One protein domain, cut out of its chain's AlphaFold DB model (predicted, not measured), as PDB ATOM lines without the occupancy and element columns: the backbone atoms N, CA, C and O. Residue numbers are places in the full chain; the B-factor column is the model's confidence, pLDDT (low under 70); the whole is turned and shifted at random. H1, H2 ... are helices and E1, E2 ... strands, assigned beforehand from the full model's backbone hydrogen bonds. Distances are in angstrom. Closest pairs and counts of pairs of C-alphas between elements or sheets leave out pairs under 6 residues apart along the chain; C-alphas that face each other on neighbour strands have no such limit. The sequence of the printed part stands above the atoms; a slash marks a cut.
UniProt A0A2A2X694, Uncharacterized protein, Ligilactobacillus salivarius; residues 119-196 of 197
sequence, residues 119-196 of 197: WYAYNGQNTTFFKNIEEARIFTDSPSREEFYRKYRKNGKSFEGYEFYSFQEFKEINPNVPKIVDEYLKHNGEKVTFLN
ATOM      1  N   TRP A 119     136.164 118.259 168.988       87.62
ATOM      2  CA  TRP A 119     136.386 116.900 169.451       87.62
ATOM      3  C   TRP A 119     135.897 116.762 170.881       87.62
ATOM      4  O   TRP A 119     136.174 117.621 171.717       87.62
ATOM      5  N   TYR A 120     135.184 115.673 171.149       89.06
ATOM      6  CA  TYR A 120     134.582 115.408 172.448       89.06
ATOM      7  C   TYR A 120     135.247 114.182 173.045       89.06
ATOM      8  O   TYR A 120     135.111 113.087 172.503       89.06
ATOM      9  N   ALA A 121     135.980 114.376 174.136       89.75
ATOM     10  CA  ALA A 121     136.435 113.287 174.986       89.75
ATOM     11  C   ALA A 121     135.362 113.009 176.034       89.75
ATOM     12  O   ALA A 121     134.989 113.914 176.782       89.75
ATOM     13  N   TYR A 122     134.875 111.777 176.096       90.06
ATOM     14  CA  TYR A 122     133.815 111.374 177.012       90.06
ATOM     15  C   TYR A 122     134.125 110.019 177.641       90.06
ATOM     16  O   TYR A 122     134.556 109.100 176.951       90.06
ATOM     17  N   ASN A 123     133.916 109.901 178.952       88.94
ATOM     18  CA  ASN A 123     134.157 108.670 179.716       88.94
ATOM     19  C   ASN A 123     132.888 108.126 180.405       88.94
ATOM     20  O   ASN A 123     132.977 107.350 181.352       88.94
ATOM     21  N   GLY A 124     131.704 108.578 179.979       84.50
ATOM     22  CA  GLY A 124     130.423 108.223 180.600       84.50
ATOM     23  C   GLY A 124     129.969 109.163 181.722       84.50
ATOM     24  O   GLY A 124     128.796 109.135 182.082       84.50
ATOM     25  N   GLN A 125     130.861 110.000 182.263       82.88
ATOM     26  CA  GLN A 125     130.537 110.944 183.345       82.88
ATOM     27  C   GLN A 125     130.946 112.379 183.007       82.88
ATOM     28  O   GLN A 125     130.172 113.313 183.190       82.88
ATOM     29  N   ASN A 126     132.153 112.557 182.473       83.88
ATOM     30  CA  ASN A 126     132.730 113.862 182.179       83.88
ATOM     31  C   ASN A 126     132.934 114.040 180.681       83.88
ATOM     32  O   ASN A 126     133.335 113.103 179.983       83.88
ATOM     33  N   THR A 127     132.722 115.264 180.196       86.44
ATOM     34  CA  THR A 127     132.993 115.636 178.807       86.44
ATOM     35  C   THR A 127     134.020 116.754 178.744       86.44
ATOM     36  O   THR A 127     133.806 117.854 179.255       86.44
ATOM     37  N   THR A 128     135.108 116.502 178.022       85.94
ATOM     38  CA  THR A 128     136.066 117.543 177.648       85.94
ATOM     39  C   THR A 128     135.893 117.893 176.177       85.94
ATOM     40  O   THR A 128     135.992 117.029 175.304       85.94
ATOM     41  N   PHE A 129     135.635 119.171 175.907       87.00
ATOM     42  CA  PHE A 129     135.543 119.712 174.557       87.00
ATOM     43  C   PHE A 129     136.883 120.307 174.110       87.00
ATOM     44  O   PHE A 129     137.499 121.116 174.812       87.00
ATOM     45  N   PHE A 130     137.290 119.957 172.895       85.00
ATOM     46  CA  PHE A 130     138.451 120.513 172.212       85.00
ATOM     47  C   PHE A 130     137.999 121.204 170.931       85.00
ATOM     48  O   PHE A 130     137.281 120.620 170.117       85.00
ATOM     49  N   LYS A 131     138.445 122.444 170.705       80.81
ATOM     50  CA  LYS A 131     137.989 123.242 169.549       80.81
ATOM     51  C   LYS A 131     138.448 122.665 168.214       80.81
ATOM     52  O   LYS A 131     137.862 122.950 167.173       80.81
ATOM     53  N   ASN A 132     139.530 121.898 168.238       81.06
ATOM     54  CA  ASN A 132     140.124 121.267 167.076       81.06
ATOM     55  C   ASN A 132     140.910 120.019 167.498       81.06
ATOM     56  O   ASN A 132     141.106 119.744 168.682       81.06
ATOM     57  N   ILE A 133     141.374 119.273 166.501       80.75
ATOM     58  CA  ILE A 133     142.111 118.035 166.729       80.75
ATOM     59  C   ILE A 133     143.509 118.240 167.317       80.75
ATOM     60  O   ILE A 133     143.995 117.347 167.995       80.75
ATOM     61  N   GLU A 134     144.161 119.381 167.095       83.25
ATOM     62  CA  GLU A 134     145.490 119.623 167.665       83.25
ATOM     63  C   GLU A 134     145.415 119.757 169.188       83.25
ATOM     64  O   GLU A 134     146.245 119.193 169.896       83.25
ATOM     65  N   GLU A 135     144.371 120.414 169.700       85.38
ATOM     66  CA  GLU A 135     144.104 120.467 171.140       85.38
ATOM     67  C   GLU A 135     143.838 119.070 171.723       85.38
ATOM     68  O   GLU A 135     144.411 118.716 172.752       85.38
ATOM     69  N   ALA A 136     143.013 118.259 171.048       83.62
ATOM     70  CA  ALA A 136     142.733 116.884 171.473       83.62
ATOM     71  C   ALA A 136     143.984 115.988 171.397       83.62
ATOM     72  O   ALA A 136     144.191 115.112 172.233       83.62
ATOM     73  N   ARG A 137     144.852 116.224 170.408       85.62
ATOM     74  CA  ARG A 137     146.100 115.485 170.214       85.62
ATOM     75  C   ARG A 137     147.071 115.729 171.364       85.62
ATOM     76  O   ARG A 137     147.596 114.752 171.895       85.62
ATOM     77  N   ILE A 138     147.272 116.996 171.744       82.88
ATOM     78  CA  ILE A 138     148.130 117.388 172.877       82.88
ATOM     79  C   ILE A 138     147.655 116.706 174.161       82.88
ATOM     80  O   ILE A 138     148.472 116.192 174.906       82.88
ATOM     81  N   PHE A 139     146.341 116.629 174.381       80.31
ATOM     82  CA  PHE A 139     145.772 115.962 175.555       80.31
ATOM     83  C   PHE A 139     146.113 114.462 175.657       80.31
ATOM     84  O   PHE A 139     146.139 113.929 176.753       80.31
ATOM     85  N   THR A 140     146.387 113.784 174.538       82.38
ATOM     86  CA  THR A 140     146.708 112.338 174.514       82.38
ATOM     87  C   THR A 140     148.189 112.031 174.298       82.38
ATOM     88  O   THR A 140     148.532 110.885 173.998       82.38
ATOM     89  N   ASP A 141     149.052 113.053 174.321       81.00
ATOM     90  CA  ASP A 141     150.478 112.955 173.974       81.00
ATOM     91  C   ASP A 141     150.749 112.278 172.612       81.00
ATOM     92  O   ASP A 141     151.789 111.660 172.372       81.00
ATOM     93  N   SER A 142     149.804 112.384 171.672       80.25
ATOM     94  CA  SER A 142     149.949 111.773 170.350       80.25
ATOM     95  C   SER A 142     150.874 112.610 169.458       80.25
ATOM     96  O   SER A 142     150.654 113.812 169.293       80.25
ATOM     97  N   PRO A 143     151.878 112.014 168.790       77.50
ATOM     98  CA  PRO A 143     152.875 112.785 168.046       77.50
ATOM     99  C   PRO A 143     152.327 113.345 166.726       77.50
ATOM    100  O   PRO A 143     152.828 114.353 166.235       77.50
ATOM    101  N   SER A 144     151.273 112.744 166.157       87.00
ATOM    102  CA  SER A 144     150.636 113.224 164.927       87.00
ATOM    103  C   SER A 144     149.117 113.056 164.931       87.00
ATOM    104  O   SER A 144     148.554 112.213 165.633       87.00
ATOM    105  N   ARG A 145     148.448 113.862 164.098       85.50
ATOM    106  CA  ARG A 145     147.004 113.782 163.852       85.50
ATOM    107  C   ARG A 145     146.590 112.395 163.354       85.50
ATOM    108  O   ARG A 145     145.603 111.841 163.823       85.50
ATOM    109  N   GLU A 146     147.334 111.833 162.407       87.44
ATOM    110  CA  GLU A 146     147.030 110.525 161.820       87.44
ATOM    111  C   GLU A 146     147.138 109.400 162.851       87.44
ATOM    112  O   GLU A 146     146.269 108.527 162.930       87.44
ATOM    113  N   GLU A 147     148.155 109.463 163.710       86.19
ATOM    114  CA  GLU A 147     148.313 108.496 164.785       86.19
ATOM    115  C   GLU A 147     147.200 108.596 165.829       86.19
ATOM    116  O   GLU A 147     146.685 107.558 166.251       86.19
ATOM    117  N   PHE A 148     146.786 109.817 166.179       88.69
ATOM    118  CA  PHE A 148     145.637 110.050 167.049       88.69
ATOM    119  C   PHE A 148     144.371 109.387 166.484       88.69
ATOM    120  O   PHE A 148     143.757 108.557 167.154       88.69
ATOM    121  N   TYR A 149     144.013 109.662 165.222       85.12
ATOM    122  CA  TYR A 149     142.848 109.019 164.598       85.12
ATOM    123  C   TYR A 149     142.974 107.499 164.584       85.12
ATOM    124  O   TYR A 149     142.027 106.788 164.922       85.12
ATOM    125  N   ARG A 150     144.138 106.979 164.193       88.75
ATOM    126  CA  ARG A 150     144.353 105.534 164.120       88.75
ATOM    127  C   ARG A 150     144.154 104.876 165.485       88.75
ATOM    128  O   ARG A 150     143.471 103.860 165.567       88.75
ATOM    129  N   LYS A 151     144.730 105.446 166.547       87.50
ATOM    130  CA  LYS A 151     144.657 104.894 167.906       87.50
ATOM    131  C   LYS A 151     143.264 105.053 168.516       87.50
ATOM    132  O   LYS A 151     142.676 104.051 168.910       87.50
ATOM    133  N   TYR A 152     142.745 106.276 168.566       85.94
ATOM    134  CA  TYR A 152     141.573 106.607 169.383       85.94
ATOM    135  C   TYR A 152     140.250 106.538 168.619       85.94
ATOM    136  O   TYR A 152     139.209 106.323 169.225       85.94
ATOM    137  N   ARG A 153     140.262 106.677 167.285       83.06
ATOM    138  CA  ARG A 153     139.035 106.628 166.471       83.06
ATOM    139  C   ARG A 153     138.842 105.314 165.747       83.06
ATOM    140  O   ARG A 153     137.780 104.719 165.841       83.06
ATOM    141  N   LYS A 154     139.863 104.850 165.030       83.62
ATOM    142  CA  LYS A 154     139.753 103.616 164.241       83.62
ATOM    143  C   LYS A 154     139.830 102.366 165.112       83.62
ATOM    144  O   LYS A 154     139.101 101.414 164.873       83.62
ATOM    145  N   ASN A 155     140.710 102.381 166.111       86.12
ATOM    146  CA  ASN A 155     140.957 101.223 166.967       86.12
ATOM    147  C   ASN A 155     140.244 101.310 168.326       86.12
ATOM    148  O   ASN A 155     140.457 100.433 169.157       86.12
ATOM    149  N   GLY A 156     139.453 102.365 168.567       80.38
ATOM    150  CA  GLY A 156     138.658 102.529 169.788       80.38
ATOM    151  C   GLY A 156     139.468 102.559 171.084       80.38
ATOM    152  O   GLY A 156     138.948 102.196 172.133       80.38
ATOM    153  N   LYS A 157     140.756 102.935 171.046       86.00
ATOM    154  CA  LYS A 157     141.509 103.109 172.294       86.00
ATOM    155  C   LYS A 157     140.947 104.301 173.061       86.00
ATOM    156  O   LYS A 157     140.623 105.317 172.454       86.00
ATOM    157  N   SER A 158     140.920 104.194 174.382       86.25
ATOM    158  CA  SER A 158     140.663 105.314 175.282       86.25
ATOM    159  C   SER A 158     141.975 105.878 175.838       86.25
ATOM    160  O   SER A 158     143.001 105.191 175.879       86.25
ATOM    161  N   PHE A 159     141.959 107.148 176.235       85.12
ATOM    162  CA  PHE A 159     143.040 107.791 176.986       85.12
ATOM    163  C   PHE A 159     142.511 108.145 178.371       85.12
ATOM    164  O   PHE A 159     141.533 108.877 178.465       85.12
ATOM    165  N   GLU A 160     143.100 107.590 179.432       86.81
ATOM    166  CA  GLU A 160     142.633 107.804 180.816       86.81
ATOM    167  C   GLU A 160     141.121 107.540 181.000       86.81
ATOM    168  O   GLU A 160     140.424 108.221 181.746       86.81
ATOM    169  N   GLY A 161     140.587 106.551 180.270       87.19
ATOM    170  CA  GLY A 161     139.160 106.214 180.275       87.19
ATOM    171  C   GLY A 161     138.278 107.083 179.369       87.19
ATOM    172  O   GLY A 161     137.096 106.789 179.240       87.19
ATOM    173  N   TYR A 162     138.823 108.106 178.705       88.12
ATOM    174  CA  TYR A 162     138.095 108.924 177.736       88.12
ATOM    175  C   TYR A 162     138.157 108.347 176.321       88.12
ATOM    176  O   TYR A 162     139.236 108.099 175.777       88.12
ATOM    177  N   GLU A 163     136.990 108.206 175.702       90.69
ATOM    178  CA  GLU A 163     136.821 107.918 174.279       90.69
ATOM    179  C   GLU A 163     136.549 109.206 173.496       90.69
ATOM    180  O   GLU A 163     136.019 110.176 174.038       90.69
ATOM    181  N   PHE A 164     136.919 109.224 172.213       90.38
ATOM    182  CA  PHE A 164     136.860 110.427 171.385       90.38
ATOM    183  C   PHE A 164     135.800 110.334 170.290       90.38
ATOM    184  O   PHE A 164     135.792 109.414 169.465       90.38
ATOM    185  N   TYR A 165     134.968 111.366 170.219       88.69
ATOM    186  CA  TYR A 165     133.811 111.430 169.337       88.69
ATOM    187  C   TYR A 165     133.789 112.732 168.536       88.69
ATOM    188  O   TYR A 165     134.215 113.794 169.006       88.69
ATOM    189  N   SER A 166     133.267 112.651 167.311       86.25
ATOM    190  CA  SER A 166     132.776 113.834 166.602       86.25
ATOM    191  C   SER A 166     131.486 114.332 167.252       86.25
ATOM    192  O   SER A 166     130.835 113.597 167.992       86.25
ATOM    193  N   PHE A 167     131.071 115.561 166.942       85.69
ATOM    194  CA  PHE A 167     129.822 116.112 167.475       85.69
ATOM    195  C   PHE A 167     128.594 115.233 167.197       85.69
ATOM    196  O   PHE A 167     127.755 115.071 168.076       85.69
ATOM    197  N   GLN A 168     128.493 114.658 165.993       83.25
ATOM    198  CA  GLN A 168     127.343 113.832 165.610       83.25
ATOM    199  C   GLN A 168     127.279 112.548 166.439       83.25
ATOM    200  O   GLN A 168     126.248 112.252 167.026       83.25
ATOM    201  N   GLU A 169     128.403 111.844 166.576       88.75
ATOM    202  CA  GLU A 169     128.463 110.627 167.397       88.75
ATOM    203  C   GLU A 169     128.253 110.942 168.877       88.75
ATOM    204  O   GLU A 169     127.544 110.228 169.574       88.75
ATOM    205  N   PHE A 170     128.833 112.046 169.356       88.94
ATOM    206  CA  PHE A 170     128.674 112.474 170.739       88.94
ATOM    207  C   PHE A 170     127.207 112.775 171.081       88.94
ATOM    208  O   PHE A 170     126.739 112.432 172.165       88.94
ATOM    209  N   LYS A 171     126.460 113.364 170.140       86.75
ATOM    210  CA  LYS A 171     125.024 113.636 170.280       86.75
ATOM    211  C   LYS A 171     124.177 112.371 170.383       86.75
ATOM    212  O   LYS A 171     123.158 112.386 171.066       86.75
ATOM    213  N   GLU A 172     124.582 111.291 169.726       88.06
ATOM    214  CA  GLU A 172     123.861 110.016 169.783       88.06
ATOM    215  C   GLU A 172     124.040 109.309 171.132       88.06
ATOM    216  O   GLU A 172     123.119 108.645 171.606       88.06
ATOM    217  N   ILE A 173     125.203 109.473 171.769       88.75
ATOM    218  CA  ILE A 173     125.554 108.745 172.998       88.75
ATOM    219  C   ILE A 173     125.356 109.555 174.283       88.75
ATOM    220  O   ILE A 173     125.263 108.966 175.359       88.75
ATOM    221  N   ASN A 174     125.323 110.890 174.204       84.31
ATOM    222  CA  ASN A 174     125.175 111.753 175.372       84.31
ATOM    223  C   ASN A 174     123.848 112.539 175.313       84.31
ATOM    224  O   ASN A 174     123.724 113.496 174.545       84.31
ATOM    225  N   PRO A 175     122.857 112.201 176.162       82.50
ATOM    226  CA  PRO A 175     121.568 112.893 176.176       82.50
ATOM    227  C   PRO A 175     121.654 114.341 176.692       82.50
ATOM    228  O   PRO A 175     120.733 115.123 176.463       82.50
ATOM    229  N   ASN A 176     122.751 114.731 177.354       84.81
ATOM    230  CA  ASN A 176     122.947 116.065 177.931       84.81
ATOM    231  C   ASN A 176     123.578 117.075 176.960       84.81
ATOM    232  O   ASN A 176     123.828 118.220 177.345       84.81
ATOM    233  N   VAL A 177     123.774 116.713 175.685       84.12
ATOM    234  CA  VAL A 177     124.263 117.640 174.646       84.12
ATOM    235  C   VAL A 177     123.501 118.971 174.587       84.12
ATOM    236  O   VAL A 177     124.171 119.998 174.474       84.12
ATOM    237  N   PRO A 178     122.160 119.034 174.728       83.69
ATOM    238  CA  PRO A 178     121.457 120.316 174.771       83.69
ATOM    239  C   PRO A 178     121.974 121.258 175.868       83.69
ATOM    240  O   PRO A 178     122.183 122.440 175.607       83.69
ATOM    241  N   LYS A 179     122.273 120.735 177.066       83.62
ATOM    242  CA  LYS A 179     122.814 121.539 178.173       83.62
ATOM    243  C   LYS A 179     124.234 122.032 177.878       83.62
ATOM    244  O   LYS A 179     124.537 123.194 178.133       83.62
ATOM    245  N   ILE A 180     125.072 121.171 177.294       82.50
ATOM    246  CA  ILE A 180     126.445 121.500 176.869       82.50
ATOM    247  C   ILE A 180     126.429 122.633 175.835       82.50
ATOM    248  O   ILE A 180     127.192 123.595 175.936       82.50
ATOM    249  N   VAL A 181     125.530 122.542 174.849       84.50
ATOM    250  CA  VAL A 181     125.336 123.580 173.829       84.50
ATOM    251  C   VAL A 181     124.886 124.891 174.473       84.50
ATOM    252  O   VAL A 181     125.473 125.937 174.193       84.50
ATOM    253  N   ASP A 182     123.889 124.845 175.357       84.88
ATOM    254  CA  ASP A 182     123.379 126.033 176.044       84.88
ATOM    255  C   ASP A 182     124.462 126.729 176.873       84.88
ATOM    256  O   ASP A 182     124.599 127.955 176.825       84.88
ATOM    257  N   GLU A 183     125.260 125.965 177.616       83.88
ATOM    258  CA  GLU A 183     126.347 126.498 178.434       83.88
ATOM    259  C   GLU A 183     127.476 127.079 177.566       83.88
ATOM    260  O   GLU A 183     127.888 128.223 177.778       83.88
ATOM    261  N   TYR A 184     127.883 126.394 176.495       83.00
ATOM    262  CA  TYR A 184     128.835 126.943 175.523       83.00
ATOM    263  C   TYR A 184     128.358 128.274 174.915       83.00
ATOM    264  O   TYR A 184     129.134 129.226 174.764       83.00
ATOM    265  N   LEU A 185     127.068 128.368 174.571       83.56
ATOM    266  CA  LEU A 185     126.478 129.581 174.006       83.56
ATOM    267  C   LEU A 185     126.406 130.730 175.026       83.56
ATOM    268  O   LEU A 185     126.638 131.878 174.630       83.56
ATOM    269  N   LYS A 186     126.146 130.444 176.313       83.94
ATOM    270  CA  LYS A 186     126.197 131.433 177.412       83.94
ATOM    271  C   LYS A 186     127.597 132.022 177.586       83.94
ATOM    272  O   LYS A 186     127.725 133.232 177.761       83.94
ATOM    273  N   HIS A 187     128.636 131.200 177.448       79.88
ATOM    274  CA  HIS A 187     130.039 131.619 177.540       79.88
ATOM    275  C   HIS A 187     130.621 132.129 176.209       79.88
ATOM    276  O   HIS A 187     131.834 132.149 176.022       79.88
ATOM    277  N   ASN A 188     129.773 132.533 175.252       70.75
ATOM    278  CA  ASN A 188     130.184 133.070 173.946       70.75
ATOM    279  C   ASN A 188     131.182 132.195 173.160       70.75
ATOM    280  O   ASN A 188     131.877 132.685 172.268       70.75
ATOM    281  N   GLY A 189     131.207 130.891 173.424       64.19
ATOM    282  CA  GLY A 189     132.096 129.945 172.764       64.19
ATOM    283  C   GLY A 189     133.551 129.939 173.241       64.19
ATOM    284  O   GLY A 189     134.469 129.536 172.511       64.19
ATOM    285  N   GLU A 190     133.786 130.383 174.472       67.19
ATOM    286  CA  GLU A 190     135.037 130.111 175.177       67.19
ATOM    287  C   GLU A 190     135.177 128.612 175.507       67.19
ATOM    288  O   GLU A 190     134.237 127.831 175.362       67.19
ATOM    289  N   LYS A 191     136.398 128.165 175.838       60.75
ATOM    290  CA  LYS A 191     136.645 126.752 176.163       60.75
ATOM    291  C   LYS A 191     135.959 126.452 177.498       60.75
ATOM    292  O   LYS A 191     136.379 126.983 178.518       60.75
ATOM    293  N   VAL A 192     134.924 125.617 177.471       61.03
ATOM    294  CA  VAL A 192     134.204 125.172 178.668       61.03
ATOM    295  C   VAL A 192     134.553 123.707 178.914       61.03
ATOM    296  O   VAL A 192     134.438 122.877 178.010       61.03
ATOM    297  N   THR A 193     135.023 123.398 180.120       63.44
ATOM    298  CA  THR A 193     135.096 122.017 180.609       63.44
ATOM    299  C   THR A 193     133.752 121.709 181.251       63.44
ATOM    300  O   THR A 193     133.370 122.385 182.202       63.44
ATOM    301  N   PHE A 194     133.034 120.715 180.734       62.97
ATOM    302  CA  PHE A 194     131.709 120.362 181.236       62.97
ATOM    303  C   PHE A 194     131.870 119.289 182.316       62.97
ATOM    304  O   PHE A 194     132.135 118.122 182.019       62.97
ATOM    305  N   LEU A 195     131.777 119.710 183.578       48.19
ATOM    306  CA  LEU A 195     131.843 118.830 184.745       48.19
ATOM    307  C   LEU A 195     130.413 118.497 185.188       48.19
ATOM    308  O   LEU A 195     129.684 119.405 185.574       48.19
ATOM    309  N   ASN A 196     130.035 117.214 185.137       45.59
ATOM    310  CA  ASN A 196     128.721 116.682 185.535       45.59
ATOM    311  C   ASN A 196     127.501 117.512 185.063       45.59
ATOM    312  O   ASN A 196     126.889 118.241 185.848       45.59
TER     313      ASN A 196
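AT A GLANCE: This is residues 119 to 196 of the 197 residues of an uncharacterized protein of Ligilactobacillus salivarius (UniProt A0A2A2X694). A small sheet of three short strands forms the middle, with H1 over one face and H3 over the opposite face. H2, beside H1 and the edge strand E3, makes one end of the long axis, and H4, off the sheet, makes the other; from H4 the last residues fold back, and 193 to 194 pair with E2. The printed part has 78 residues, with four named helices and three named strands in the order E1 E2 H1 H2 E3 H3 H4; the sheet runs E2 E1 E3, antiparallel, and the class is mixed, helices and strands. The whole is compact, with a radius of gyration of the C-alphas of 12.3 A, and only just elongated, spanning 34 by 22 by 20 A.

HOW THE PARTS SIT: E1, residues 119 to 122, and E2, residues 127 to 130, form a hairpin; N 121 and O 128 are 2.9 A apart, within hydrogen-bond range. E3, residues 163 to 166, is antiparallel to E1 on its other side, with N 122 and O 163 2.8 A apart, also within range. H1, residues 133 to 139, is on the sheet at a height of 8.1 A, over E1 and along the strands; its closest C-alpha pair with E2 is Ala 136 and Phe 130, 5.7 A. H2, residues 145 to 154, touches H1 about perpendicular, at 80 degrees, closest at the C-alphas of Phe 148 and Arg 137, 6.3 A. H2 is also on the sheet, its closest C-alpha pair with E3 being Tyr 152 and Phe 164, 6.4 A. E2, H1, H2 and E3 make a split strand-helix-strand unit, two strands running the same way with E1 between them; its crossover is right-handed. H3, residues 167 to 173, is on the opposite face from H1, at a height of 9.1 A, along the strands, over E1 and only just over E3, on which 3 of its C-alphas fall. H4, residues 177 to 186, is close to H3 but not clearly touching, with the C-alphas of Val 177 and Lys 171 6.0 A apart. Every O i to N i+4 pair is within hydrogen-bond range in H1, H3 and H4; in H2 it is 5 of 6.

IN THESE COORDINATES: E1 begins at C-alpha 119, (136.386, 116.900, 169.451). H2 is 12.5 A long and H4 14.2 A, ending at C-alpha 186, (126.197, 131.433, 177.412).

THE WHOLE: The C-alphas farthest apart, of Asn 155 and Lys 186, are 35.2 A apart. The printed part has no cut and no long link between elements. Mean pLDDT of the printed part is 82.3; residues 189 to 196 are under 70.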